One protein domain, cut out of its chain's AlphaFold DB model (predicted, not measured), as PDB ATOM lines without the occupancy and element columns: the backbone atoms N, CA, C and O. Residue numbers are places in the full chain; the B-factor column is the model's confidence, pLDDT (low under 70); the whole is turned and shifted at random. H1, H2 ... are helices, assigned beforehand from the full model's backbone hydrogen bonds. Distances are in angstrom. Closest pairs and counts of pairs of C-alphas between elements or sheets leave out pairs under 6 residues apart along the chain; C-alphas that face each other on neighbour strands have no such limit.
ATOM      1  N   THR A   6     181.452 190.873 100.958       73.69
ATOM      2  CA  THR A   6     181.967 192.146 101.467       73.69
ATOM      3  C   THR A   6     182.459 193.089 100.364       73.69
ATOM      4  O   THR A   6     182.113 194.268 100.359       73.69
ATOM      5  N   GLN A   7     183.219 192.597  99.379       75.00
ATOM      6  CA  GLN A   7     183.708 193.426  98.269       75.00
ATOM      7  C   GLN A   7     182.584 193.867  97.332       75.00
ATOM      8  O   GLN A   7     182.628 194.970  96.781       75.00
ATOM      9  N   LYS A   8     181.565 193.022  97.152       80.38
ATOM     10  CA  LYS A   8     180.380 193.383  96.368       80.38
ATOM     11  C   LYS A   8     179.546 194.442  97.094       80.38
ATOM     12  O   LYS A   8     179.137 195.404  96.452       80.38
ATOM     13  N   ALA A   9     179.352 194.301  98.405       77.94
ATOM     14  CA  ALA A   9     178.644 195.275  99.238       77.94
ATOM     15  C   ALA A   9     179.334 196.653  99.230       77.94
ATOM     16  O   ALA A   9     178.691 197.652  98.917       77.94
ATOM     17  N   LEU A  10     180.662 196.686  99.415       75.00
ATOM     18  CA  LEU A  10     181.474 197.908  99.321       75.00
ATOM     19  C   LEU A  10     181.308 198.623  97.974       75.00
ATOM     20  O   LEU A  10     181.137 199.837  97.933       75.00
ATOM     21  N   ARG A  11     181.312 197.877  96.860       83.25
ATOM     22  CA  ARG A  11     181.125 198.454  95.517       83.25
ATOM     23  C   ARG A  11     179.725 199.042  95.312       83.25
ATOM     24  O   ARG A  11     179.573 199.966  94.523       83.25
ATOM     25  N   MET A  12     178.720 198.507  96.001       83.62
ATOM     26  CA  MET A  12     177.338 198.996  95.961       83.62
ATOM     27  C   MET A  12     177.063 200.085  97.011       83.62
ATOM     28  O   MET A  12     175.925 200.526  97.121       83.62
ATOM     29  N   ASN A  13     178.082 200.523  97.764       74.38
ATOM     30  CA  ASN A  13     177.954 201.453  98.890       74.38
ATOM     31  C   ASN A  13     176.959 200.972  99.967       74.38
ATOM     32  O   ASN A  13     176.280 201.770 100.607       74.38
ATOM     33  N   VAL A  14     176.865 199.650 100.143       74.38
ATOM     34  CA  VAL A  14     176.030 198.997 101.156       74.38
ATOM     35  C   VAL A  14     176.930 198.578 102.315       74.38
ATOM     36  O   VAL A  14     177.930 197.885 102.109       74.38
ATOM     37  N   SER A  15     176.580 198.986 103.533       68.88
ATOM     38  CA  SER A  15     177.241 198.549 104.764       68.88
ATOM     39  C   SER A  15     176.393 197.504 105.489       68.88
ATOM     40  O   SER A  15     175.166 197.543 105.457       68.88
ATOM     41  N   PHE A  16     177.052 196.554 106.155       67.50
ATOM     42  CA  PHE A  16     176.374 195.658 107.086       67.50
ATOM     43  C   PHE A  16     176.186 196.388 108.414       67.50
ATOM     44  O   PHE A  16     177.169 196.748 109.067       67.50
ATOM     45  N   PHE A  17     174.937 196.606 108.810       69.62
ATOM     46  CA  PHE A  17     174.593 197.077 110.143       69.62
ATOM     47  C   PHE A  17     174.361 195.857 111.040       69.62
ATOM     48  O   PHE A  17     173.663 194.925 110.653       69.62
ATOM     49  N   LYS A  18     175.021 195.815 112.202       70.12
ATOM     50  CA  LYS A  18     174.839 194.732 113.175       70.12
ATOM     51  C   LYS A  18     173.728 195.152 114.134       70.12
ATOM     52  O   LYS A  18     173.928 196.110 114.875       70.12
ATOM     53  N   CYS A  19     172.595 194.464 114.108       68.06
ATOM     54  CA  CYS A  19     171.452 194.703 114.991       68.06
ATOM     55  C   CYS A  19     171.387 193.648 116.096       68.06
ATOM     56  O   CYS A  19     172.087 192.638 116.014       68.06
ATOM     57  N   GLY A  20     170.543 193.882 117.104       70.81
ATOM     58  CA  GLY A  20     170.149 192.850 118.064       70.81
ATOM     59  C   GLY A  20     171.329 192.079 118.654       70.81
ATOM     60  O   GLY A  20     172.338 192.671 119.048       70.81
ATOM     61  N   ASP A  21     171.243 190.753 118.650       75.81
ATOM     62  CA  ASP A  21     172.280 189.860 119.192       75.81
ATOM     63  C   ASP A  21     173.564 189.809 118.354       75.81
ATOM     64  O   ASP A  21     174.628 189.430 118.848       75.81
ATOM     65  N   ALA A  22     173.515 190.258 117.097       70.38
ATOM     66  CA  ALA A  22     174.707 190.393 116.267       70.38
ATOM     67  C   ALA A  22     175.547 191.631 116.638       70.38
ATOM     68  O   ALA A  22     176.704 191.747 116.206       70.38
ATOM     69  N   HIS A  23     175.004 192.572 117.423       74.50
ATOM     70  CA  HIS A  23     175.727 193.762 117.854       74.50
ATOM     71  C   HIS A  23     176.688 193.452 119.017       74.50
ATOM     72  O   HIS A  23     176.336 192.907 120.054       74.50
ATOM     73  N   HIS A  24     177.955 193.841 118.855       68.75
ATOM     74  CA  HIS A  24     179.051 193.497 119.774       68.75
ATOM     75  C   HIS A  24     178.899 194.034 121.209       68.75
ATOM     76  O   HIS A  24     179.587 193.566 122.110       68.75
ATOM     77  N   SER A  25     178.048 195.038 121.420       71.56
ATOM     78  CA  SER A  25     177.766 195.611 122.742       71.56
ATOM     79  C   SER A  25     176.454 195.106 123.350       71.56
ATOM     80  O   SER A  25     175.966 195.698 124.316       71.56
ATOM     81  N   THR A  26     175.836 194.088 122.755       74.38
ATOM     82  CA  THR A  26     174.544 193.571 123.196       74.38
ATOM     83  C   THR A  26     174.704 192.804 124.503       74.38
ATOM     84  O   THR A  26     175.469 191.850 124.597       74.38
ATOM     85  N   ARG A  27     174.023 193.294 125.546       77.56
ATOM     86  CA  ARG A  27     174.078 192.766 126.922       77.56
ATOM     87  C   ARG A  27     172.822 192.004 127.339       77.56
ATOM     88  O   ARG A  27     172.859 191.286 128.325       77.56
ATOM     89  N   ILE A  28     171.727 192.229 126.631       80.50
ATOM     90  CA  ILE A  28     170.415 191.606 126.827       80.50
ATOM     91  C   ILE A  28     170.162 190.864 125.510       80.50
ATOM     92  O   ILE A  28     170.587 191.390 124.487       80.50
ATOM     93  N   SER A  29     169.545 189.685 125.468       82.75
ATOM     94  CA  SER A  29     169.259 189.028 124.175       82.75
ATOM     95  C   SER A  29     168.008 189.609 123.506       82.75
ATOM     96  O   SER A  29     167.236 190.314 124.164       82.75
ATOM     97  N   ASP A  30     167.814 189.414 122.203       82.12
ATOM     98  CA  ASP A  30     166.578 189.855 121.537       82.12
ATOM     99  C   ASP A  30     165.354 189.125 122.124       82.12
ATOM    100  O   ASP A  30     164.328 189.760 122.379       82.12
ATOM    101  N   ASP A  31     165.504 187.841 122.466       83.38
ATOM    102  CA  ASP A  31     164.488 187.048 123.171       83.38
ATOM    103  C   ASP A  31     164.128 187.664 124.536       83.38
ATOM    104  O   ASP A  31     162.949 187.813 124.867       83.38
ATOM    105  N   ASP A  32     165.127 188.107 125.306       85.38
ATOM    106  CA  ASP A  32     164.896 188.778 126.591       85.38
ATOM    107  C   ASP A  32     164.168 190.117 126.415       85.38
ATOM    108  O   ASP A  32     163.327 190.469 127.236       85.38
ATOM    109  N   VAL A  33     164.440 190.875 125.344       84.88
ATOM    110  CA  VAL A  33     163.700 192.121 125.052       84.88
ATOM    111  C   VAL A  33     162.246 191.837 124.748       84.88
ATOM    112  O   VAL A  33     161.376 192.550 125.250       84.88
ATOM    113  N   LEU A  34     161.974 190.813 123.940       86.62
ATOM    114  CA  LEU A  34     160.607 190.409 123.630       86.62
ATOM    115  C   LEU A  34     159.872 189.983 124.901       86.62
ATOM    116  O   LEU A  34     158.725 190.379 125.101       86.62
ATOM    117  N   LEU A  35     160.547 189.264 125.800       88.50
ATOM    118  CA  LEU A  35     159.980 188.875 127.086       88.50
ATOM    119  C   LEU A  35     159.746 190.086 128.008       88.50
ATOM    120  O   LEU A  35     158.681 190.189 128.610       88.50
ATOM    121  N   ILE A  36     160.682 191.038 128.077       87.38
ATOM    122  CA  ILE A  36     160.517 192.303 128.817       87.38
ATOM    123  C   ILE A  36     159.303 193.088 128.297       87.38
ATOM    124  O   ILE A  36     158.518 193.597 129.098       87.38
ATOM    125  N   ARG A  37     159.130 193.175 126.971       87.62
ATOM    126  CA  ARG A  37     157.965 193.825 126.345       87.62
ATOM    127  C   ARG A  37     156.676 193.083 126.687       87.62
ATOM    128  O   ARG A  37     155.757 193.703 127.207       87.62
ATOM    129  N   ALA A  38     156.647 191.761 126.524       87.38
ATOM    130  CA  ALA A  38     155.480 190.942 126.845       87.38
ATOM    131  C   ALA A  38     155.046 191.076 128.315       87.38
ATOM    132  O   ALA A  38     153.865 191.244 128.585       87.38
ATOM    133  N   LEU A  39     155.990 191.073 129.263       86.12
ATOM    134  CA  LEU A  39     155.703 191.241 130.696       86.12
ATOM    135  C   LEU A  39     155.175 192.638 131.052       86.12
ATOM    136  O   LEU A  39     154.476 192.803 132.054       86.12
ATOM    137  N   ARG A  40     155.542 193.656 130.268       83.94
ATOM    138  CA  ARG A  40     155.119 195.042 130.482       83.94
ATOM    139  C   ARG A  40     153.775 195.350 129.823       83.94
ATOM    140  O   ARG A  40     152.988 196.113 130.391       83.94
ATOM    141  N   ASP A  41     153.543 194.767 128.654       84.81
ATOM    142  CA  ASP A  41     152.333 194.929 127.847       84.81
ATOM    143  C   ASP A  41     151.215 193.958 128.238       84.81
ATOM    144  O   ASP A  41     150.092 194.120 127.767       84.81
ATOM    145  N   ASP A  42     151.486 192.988 129.118       81.62
ATOM    146  CA  ASP A  42     150.469 192.086 129.652       81.62
ATOM    147  C   ASP A  42     149.327 192.892 130.304       81.62
ATOM    148  O   ASP A  42     149.495 193.578 131.316       81.62
ATOM    149  N   GLU A  43     148.155 192.860 129.667       65.38
ATOM    150  CA  GLU A  43     146.934 193.510 130.150       65.38
ATOM    151  C   GLU A  43     146.137 192.620 131.117       65.38
ATOM    152  O   GLU A  43     145.192 193.092 131.749       65.38
ATOM    153  N   GLN A  44     146.491 191.336 131.215       66.81
ATOM    154  CA  GLN A  44     145.742 190.302 131.934       66.81
ATOM    155  C   GLN A  44     146.431 189.928 133.254       66.81
ATOM    156  O   GLN A  44     145.756 189.680 134.255       66.81
ATOM    157  N   GLY A  45     147.764 189.935 133.277       60.03
ATOM    158  CA  GLY A  45     148.592 189.962 134.480       60.03
ATOM    159  C   GLY A  45     148.799 191.392 134.986       60.03
ATOM    160  O   GLY A  45     148.730 192.355 134.229       60.03
ATOM    161  N   GLY A  46     149.041 191.577 136.287       72.06
ATOM    162  CA  GLY A  46     149.393 192.902 136.806       72.06
ATOM    163  C   GLY A  46     150.646 193.425 136.098       72.06
ATOM    164  O   GLY A  46     151.694 192.795 136.212       72.06
ATOM    165  N   LYS A  47     150.527 194.546 135.367       76.38
ATOM    166  CA  LYS A  47     151.630 195.166 134.614       76.38
ATOM    167  C   LYS A  47     152.873 195.287 135.488       76.38
ATOM    168  O   LYS A  47     152.922 196.149 136.370       76.38
ATOM    169  N   LEU A  48     153.872 194.452 135.214       82.19
ATOM    170  CA  LEU A  48     155.117 194.447 135.971       82.19
ATOM    171  C   LEU A  48     155.823 195.787 135.790       82.19
ATOM    172  O   LEU A  48     155.923 196.338 134.685       82.19
ATOM    173  N   THR A  49     156.290 196.348 136.895       86.69
ATOM    174  CA  THR A  49     157.113 197.556 136.892       86.69
ATOM    175  C   THR A  49     158.499 197.255 136.329       86.69
ATOM    176  O   THR A  49     158.971 196.120 136.363       86.69
ATOM    177  N   PHE A  50     159.190 198.281 135.822       86.00
ATOM    178  CA  PHE A  50     160.572 198.108 135.364       86.00
ATOM    179  C   PHE A  50     161.494 197.621 136.485       86.00
ATOM    180  O   PHE A  50     162.452 196.920 136.192       86.00
ATOM    181  N   SER A  51     161.181 197.937 137.745       86.19
ATOM    182  CA  SER A  51     161.903 197.440 138.917       86.19
ATOM    183  C   SER A  51     161.749 195.923 139.090       86.19
ATOM    184  O   SER A  51     162.741 195.211 139.189       86.19
ATOM    185  N   GLU A  52     160.521 195.401 139.020       87.12
ATOM    186  CA  GLU A  52     160.268 193.953 139.134       87.12
ATOM    187  C   GLU A  52     160.836 193.171 137.945       87.12
ATOM    188  O   GLU A  52     161.328 192.054 138.098       87.12
ATOM    189  N   ILE A  53     160.780 193.756 136.746       88.12
ATOM    190  CA  ILE A  53     161.426 193.187 135.562       88.12
ATOM    191  C   ILE A  53     162.945 193.195 135.757       88.12
ATOM    192  O   ILE A  53     163.600 192.185 135.533       88.12
ATOM    193  N   ALA A  54     163.519 194.299 136.224       88.50
ATOM    194  CA  ALA A  54     164.950 194.402 136.462       88.50
ATOM    195  C   ALA A  54     165.451 193.362 137.475       88.50
ATOM    196  O   ALA A  54     166.456 192.705 137.214       88.50
ATOM    197  N   GLU A  55     164.706 193.139 138.559       90.38
ATOM    198  CA  GLU A  55     165.007 192.102 139.550       90.38
ATOM    199  C   GLU A  55     164.958 190.690 138.944       90.38
ATOM    200  O   GLU A  55     165.859 189.886 139.169       90.38
ATOM    201  N   LYS A  56     163.946 190.386 138.121       88.44
ATOM    202  CA  LYS A  56     163.800 189.067 137.475       88.44
ATOM    203  C   LYS A  56     164.919 188.745 136.488       88.44
ATOM    204  O   LYS A  56     165.256 187.575 136.330       88.44
ATOM    205  N   PHE A  57     165.453 189.759 135.817       85.31
ATOM    206  CA  PHE A  57     166.500 189.610 134.805       85.31
ATOM    207  C   PHE A  57     167.908 189.902 135.347       85.31
ATOM    208  O   PHE A  57     168.865 189.839 134.581       85.31
ATOM    209  N   ASP A  58     168.044 190.217 136.641       87.69
ATOM    210  CA  ASP A  58     169.301 190.648 137.275       87.69
ATOM    211  C   ASP A  58     169.986 191.806 136.515       87.69
ATOM    212  O   ASP A  58     171.198 191.852 136.295       87.69
ATOM    213  N   ILE A  59     169.172 192.763 136.062       87.88
ATOM    214  CA  ILE A  59     169.616 193.971 135.360       87.88
ATOM    215  C   ILE A  59     169.260 195.221 136.159       87.88
ATOM    216  O   ILE A  59     168.543 195.185 137.152       87.88
ATOM    217  N   THR A  60     169.760 196.374 135.722       89.62
ATOM    218  CA  THR A  60     169.327 197.649 136.297       89.62
ATOM    219  C   THR A  60     167.974 198.064 135.725       89.62
ATOM    220  O   THR A  60     167.679 197.818 134.555       89.62
ATOM    221  N   GLU A  61     167.172 198.783 136.513       89.38
ATOM    222  CA  GLU A  61     165.900 199.358 136.049       89.38
ATOM    223  C   GLU A  61     166.084 200.214 134.787       89.38
ATOM    224  O   GLU A  61     165.306 200.132 133.838       89.38
ATOM    225  N   HIS A  62     167.179 200.979 134.731       87.38
ATOM    226  CA  HIS A  62     167.527 201.761 133.549       87.38
ATOM    227  C   HIS A  62     167.782 200.884 132.312       87.38
ATOM    228  O   HIS A  62     167.383 201.254 131.210       87.38
ATOM    229  N   ALA A  63     168.404 199.714 132.482       85.00
ATOM    230  CA  ALA A  63     168.610 198.768 131.392       85.00
ATOM    231  C   ALA A  63     167.286 198.145 130.920       85.00
ATOM    232  O   ALA A  63     167.090 198.023 129.715       85.00
ATOM    233  N   ALA A  64     166.360 197.832 131.833       87.56
ATOM    234  CA  ALA A  64     165.020 197.351 131.484       87.56
ATOM    235  C   ALA A  64     164.215 198.413 130.711       87.56
ATOM    236  O   ALA A  64     163.618 198.120 129.675       87.56
ATOM    237  N   TRP A  65     164.255 199.673 131.160       88.75
ATOM    238  CA  TRP A  65     163.615 200.793 130.463       88.75
ATOM    239  C   TRP A  65     164.209 201.025 129.067       88.75
ATOM    240  O   TRP A  65     163.468 201.248 128.105       88.75
ATOM    241  N   TRP A  66     165.538 200.955 128.946       87.69
ATOM    242  CA  TRP A  66     166.234 201.094 127.668       87.69
ATOM    243  C   TRP A  66     165.903 199.936 126.718       87.69
ATOM    244  O   TRP A  66     165.594 200.174 125.551       87.69
ATOM    245  N   ALA A  67     165.889 198.699 127.223       86.44
ATOM    246  CA  ALA A  67     165.507 197.507 126.469       86.44
ATOM    247  C   ALA A  67     164.073 197.603 125.927       86.44
ATOM    248  O   ALA A  67     163.825 197.255 124.777       86.44
ATOM    249  N   TYR A  68     163.147 198.134 126.726       86.12
ATOM    250  CA  TYR A  68     161.757 198.305 126.317       86.12
ATOM    251  C   TYR A  68     161.576 199.413 125.261       86.12
ATOM    252  O   TYR A  68     160.949 199.172 124.234       86.12
ATOM    253  N   ASN A  69     162.128 200.615 125.487       81.38
ATOM    254  CA  ASN A  69     161.824 201.799 124.662       81.38
ATOM    255  C   ASN A  69     162.770 202.024 123.475       81.38
ATOM    256  O   ASN A  69     162.375 202.636 122.486       81.38
ATOM    257  N   LEU A  70     164.045 201.650 123.609       77.31
ATOM    258  CA  LEU A  70     165.117 202.123 122.721       77.31
ATOM    259  C   LEU A  70     165.855 201.000 122.005       77.31
ATOM    260  O   LEU A  70     166.504 201.259 120.988       77.31
ATOM    261  N   ARG A  71     165.787 199.768 122.512       72.19
ATOM    262  CA  ARG A  71     166.456 198.654 121.852       72.19
ATOM    263  C   ARG A  71     165.687 198.240 120.603       72.19
ATOM    264  O   ARG A  71     164.535 197.834 120.682       72.19
ATOM    265  N   LEU A  72     166.373 198.324 119.468       68.44
ATOM    266  CA  LEU A  72     165.914 197.793 118.192       68.44
ATOM    267  C   LEU A  72     166.328 196.324 118.114       68.44
ATOM    268  O   LEU A  72     167.520 196.024 118.006       68.44
ATOM    269  N   THR A  73     165.347 195.430 118.196       71.62
ATOM    270  CA  THR A  73     165.533 194.025 117.806       71.62
ATOM    271  C   THR A  73     165.811 193.936 116.303       71.62
ATOM    272  O   THR A  73     165.606 194.911 115.565       71.62
ATOM    273  N   GLU A  74     166.279 192.784 115.816       67.88
ATOM    274  CA  GLU A  74     166.399 192.579 114.365       67.88
ATOM    275  C   GLU A  74     165.067 192.863 113.641       67.88
ATOM    276  O   GLU A  74     165.058 193.561 112.624       67.88
ATOM    277  N   ASP A  75     163.939 192.447 114.221       68.31
ATOM    278  CA  ASP A  75     162.596 192.661 113.667       68.31
ATOM    279  C   ASP A  75     162.194 194.147 113.624       68.31
ATOM    280  O   ASP A  75     161.711 194.641 112.600       68.31
ATOM    281  N   ASP A  76     162.500 194.911 114.683       69.50
ATOM    282  CA  ASP A  76     162.274 196.364 114.705       69.50
ATOM    283  C   ASP A  76     163.102 197.076 113.623       69.50
ATOM    284  O   ASP A  76     162.648 198.049 113.013       69.50
ATOM    285  N   SER A  77     164.332 196.606 113.380       67.38
ATOM    286  CA  SER A  77     165.230 197.199 112.384       67.38
ATOM    287  C   SER A  77     164.722 196.986 110.955       67.38
ATOM    288  O   SER A  77     164.670 197.939 110.174       67.38
ATOM    289  N   VAL A  78     164.241 195.776 110.654       70.12
ATOM    290  CA  VAL A  78     163.623 195.424 109.369       70.12
ATOM    291  C   VAL A  78     162.314 196.188 109.178       70.12
ATOM    292  O   VAL A  78     162.087 196.777 108.120       70.12
ATOM    293  N   SER A  79     161.480 196.254 110.217       69.94
ATOM    294  CA  SER A  79     160.228 197.011 110.198       69.94
ATOM    295  C   SER A  79     160.465 198.500 109.943       69.94
ATOM    296  O   SER A  79     159.770 199.096 109.127       69.94
ATOM    297  N   ARG A  80     161.481 199.111 110.564       66.88
ATOM    298  CA  ARG A  80     161.815 200.527 110.343       66.88
ATOM    299  C   ARG A  80     162.310 200.800 108.924       66.88
ATOM    300  O   ARG A  80     161.985 201.848 108.376       66.88
ATOM    301  N   GLU A  81     163.068 199.887 108.324       68.44
ATOM    302  CA  GLU A  81     163.537 200.022 106.940       68.44
ATOM    303  C   GLU A  81     162.398 199.832 105.923       68.44
ATOM    304  O   GLU A  81     162.305 200.575 104.946       68.44
ATOM    305  N   LEU A  82     161.496 198.876 106.168       65.69
ATOM    306  CA  LEU A  82     160.393 198.554 105.258       65.69
ATOM    307  C   LEU A  82     159.191 199.501 105.381       65.69
ATOM    308  O   LEU A  82     158.548 199.791 104.370       65.69
ATOM    309  N   LEU A  83     158.884 199.976 106.593       61.12
ATOM    310  CA  LEU A  83     157.751 200.865 106.884       61.12
ATOM    311  C   LEU A  83     158.114 202.355 106.814       61.12
ATOM    312  O   LEU A  83     157.220 203.196 106.840       61.12
ATOM    313  N   SER A  84     159.398 202.707 106.696       54.91
ATOM    314  CA  SER A  84     159.825 204.075 106.387       54.91
ATOM    315  C   SER A  84     159.627 204.366 104.893       54.91
ATOM    316  O   SER A  84     160.592 204.408 104.127       54.91
TER     317      SER A  84
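Overview. This is residues 6 to 84 of the 85 residues of the protein "AsnC family protein" of Escherichia coli (UniProt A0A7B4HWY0). Three short helices, H2, H3 and H4, make a small cluster at one end, set steeply or nearly at right angles; H5 lies beyond it, and H1 sits far off on a long arm. The printed part has 79 residues with five named helices, H1 to H5 in order, and no named strand: all helix. It is loose, with a radius of gyration of the C-alphas of 15.7 A, spanning 52 by 26 by 16 A.

Arrangement. Look first at H2, residues 30 to 41; its residues 33 to 37 alone touch H4, residues 61 to 69, about perpendicular at 89 degrees, the closest C-alphas being Val 33 and Ala 67, 5.9 A. H2, with residues 36 to 40 alone, only just touches H3, residues 50 to 57, with 3 pairs of C-alphas within 8 A, the closest Ile 36 and Ile 53, 6.9 A; this helical hairpin has a steep tilt of 40 degrees. H3 touches H4, closest at C-alphas 54 and 61, 5.1 A. H5, residues 74 to 83, is close but not clearly touching H2, C-alphas 30 and 74 being closest at 7.7 A. H1, residues 6 to 11, touches no helix. In these five helices every O i to N i+4 pair is within hydrogen-bond range.

Along the chain. Find C-alpha 30 at (166.578, 189.855, 121.537); H2 runs 16.4 A from there. H5, 14.1 A long, ends at C-alpha 83, (157.751, 200.865, 106.884).

Size, cuts and confidence. C-alphas 11 and 46 are farthest apart, 52.4 A. The printed part has no cut; the link H1 to H2 is long. Residues 79 to 84 are among those under pLDDT 70.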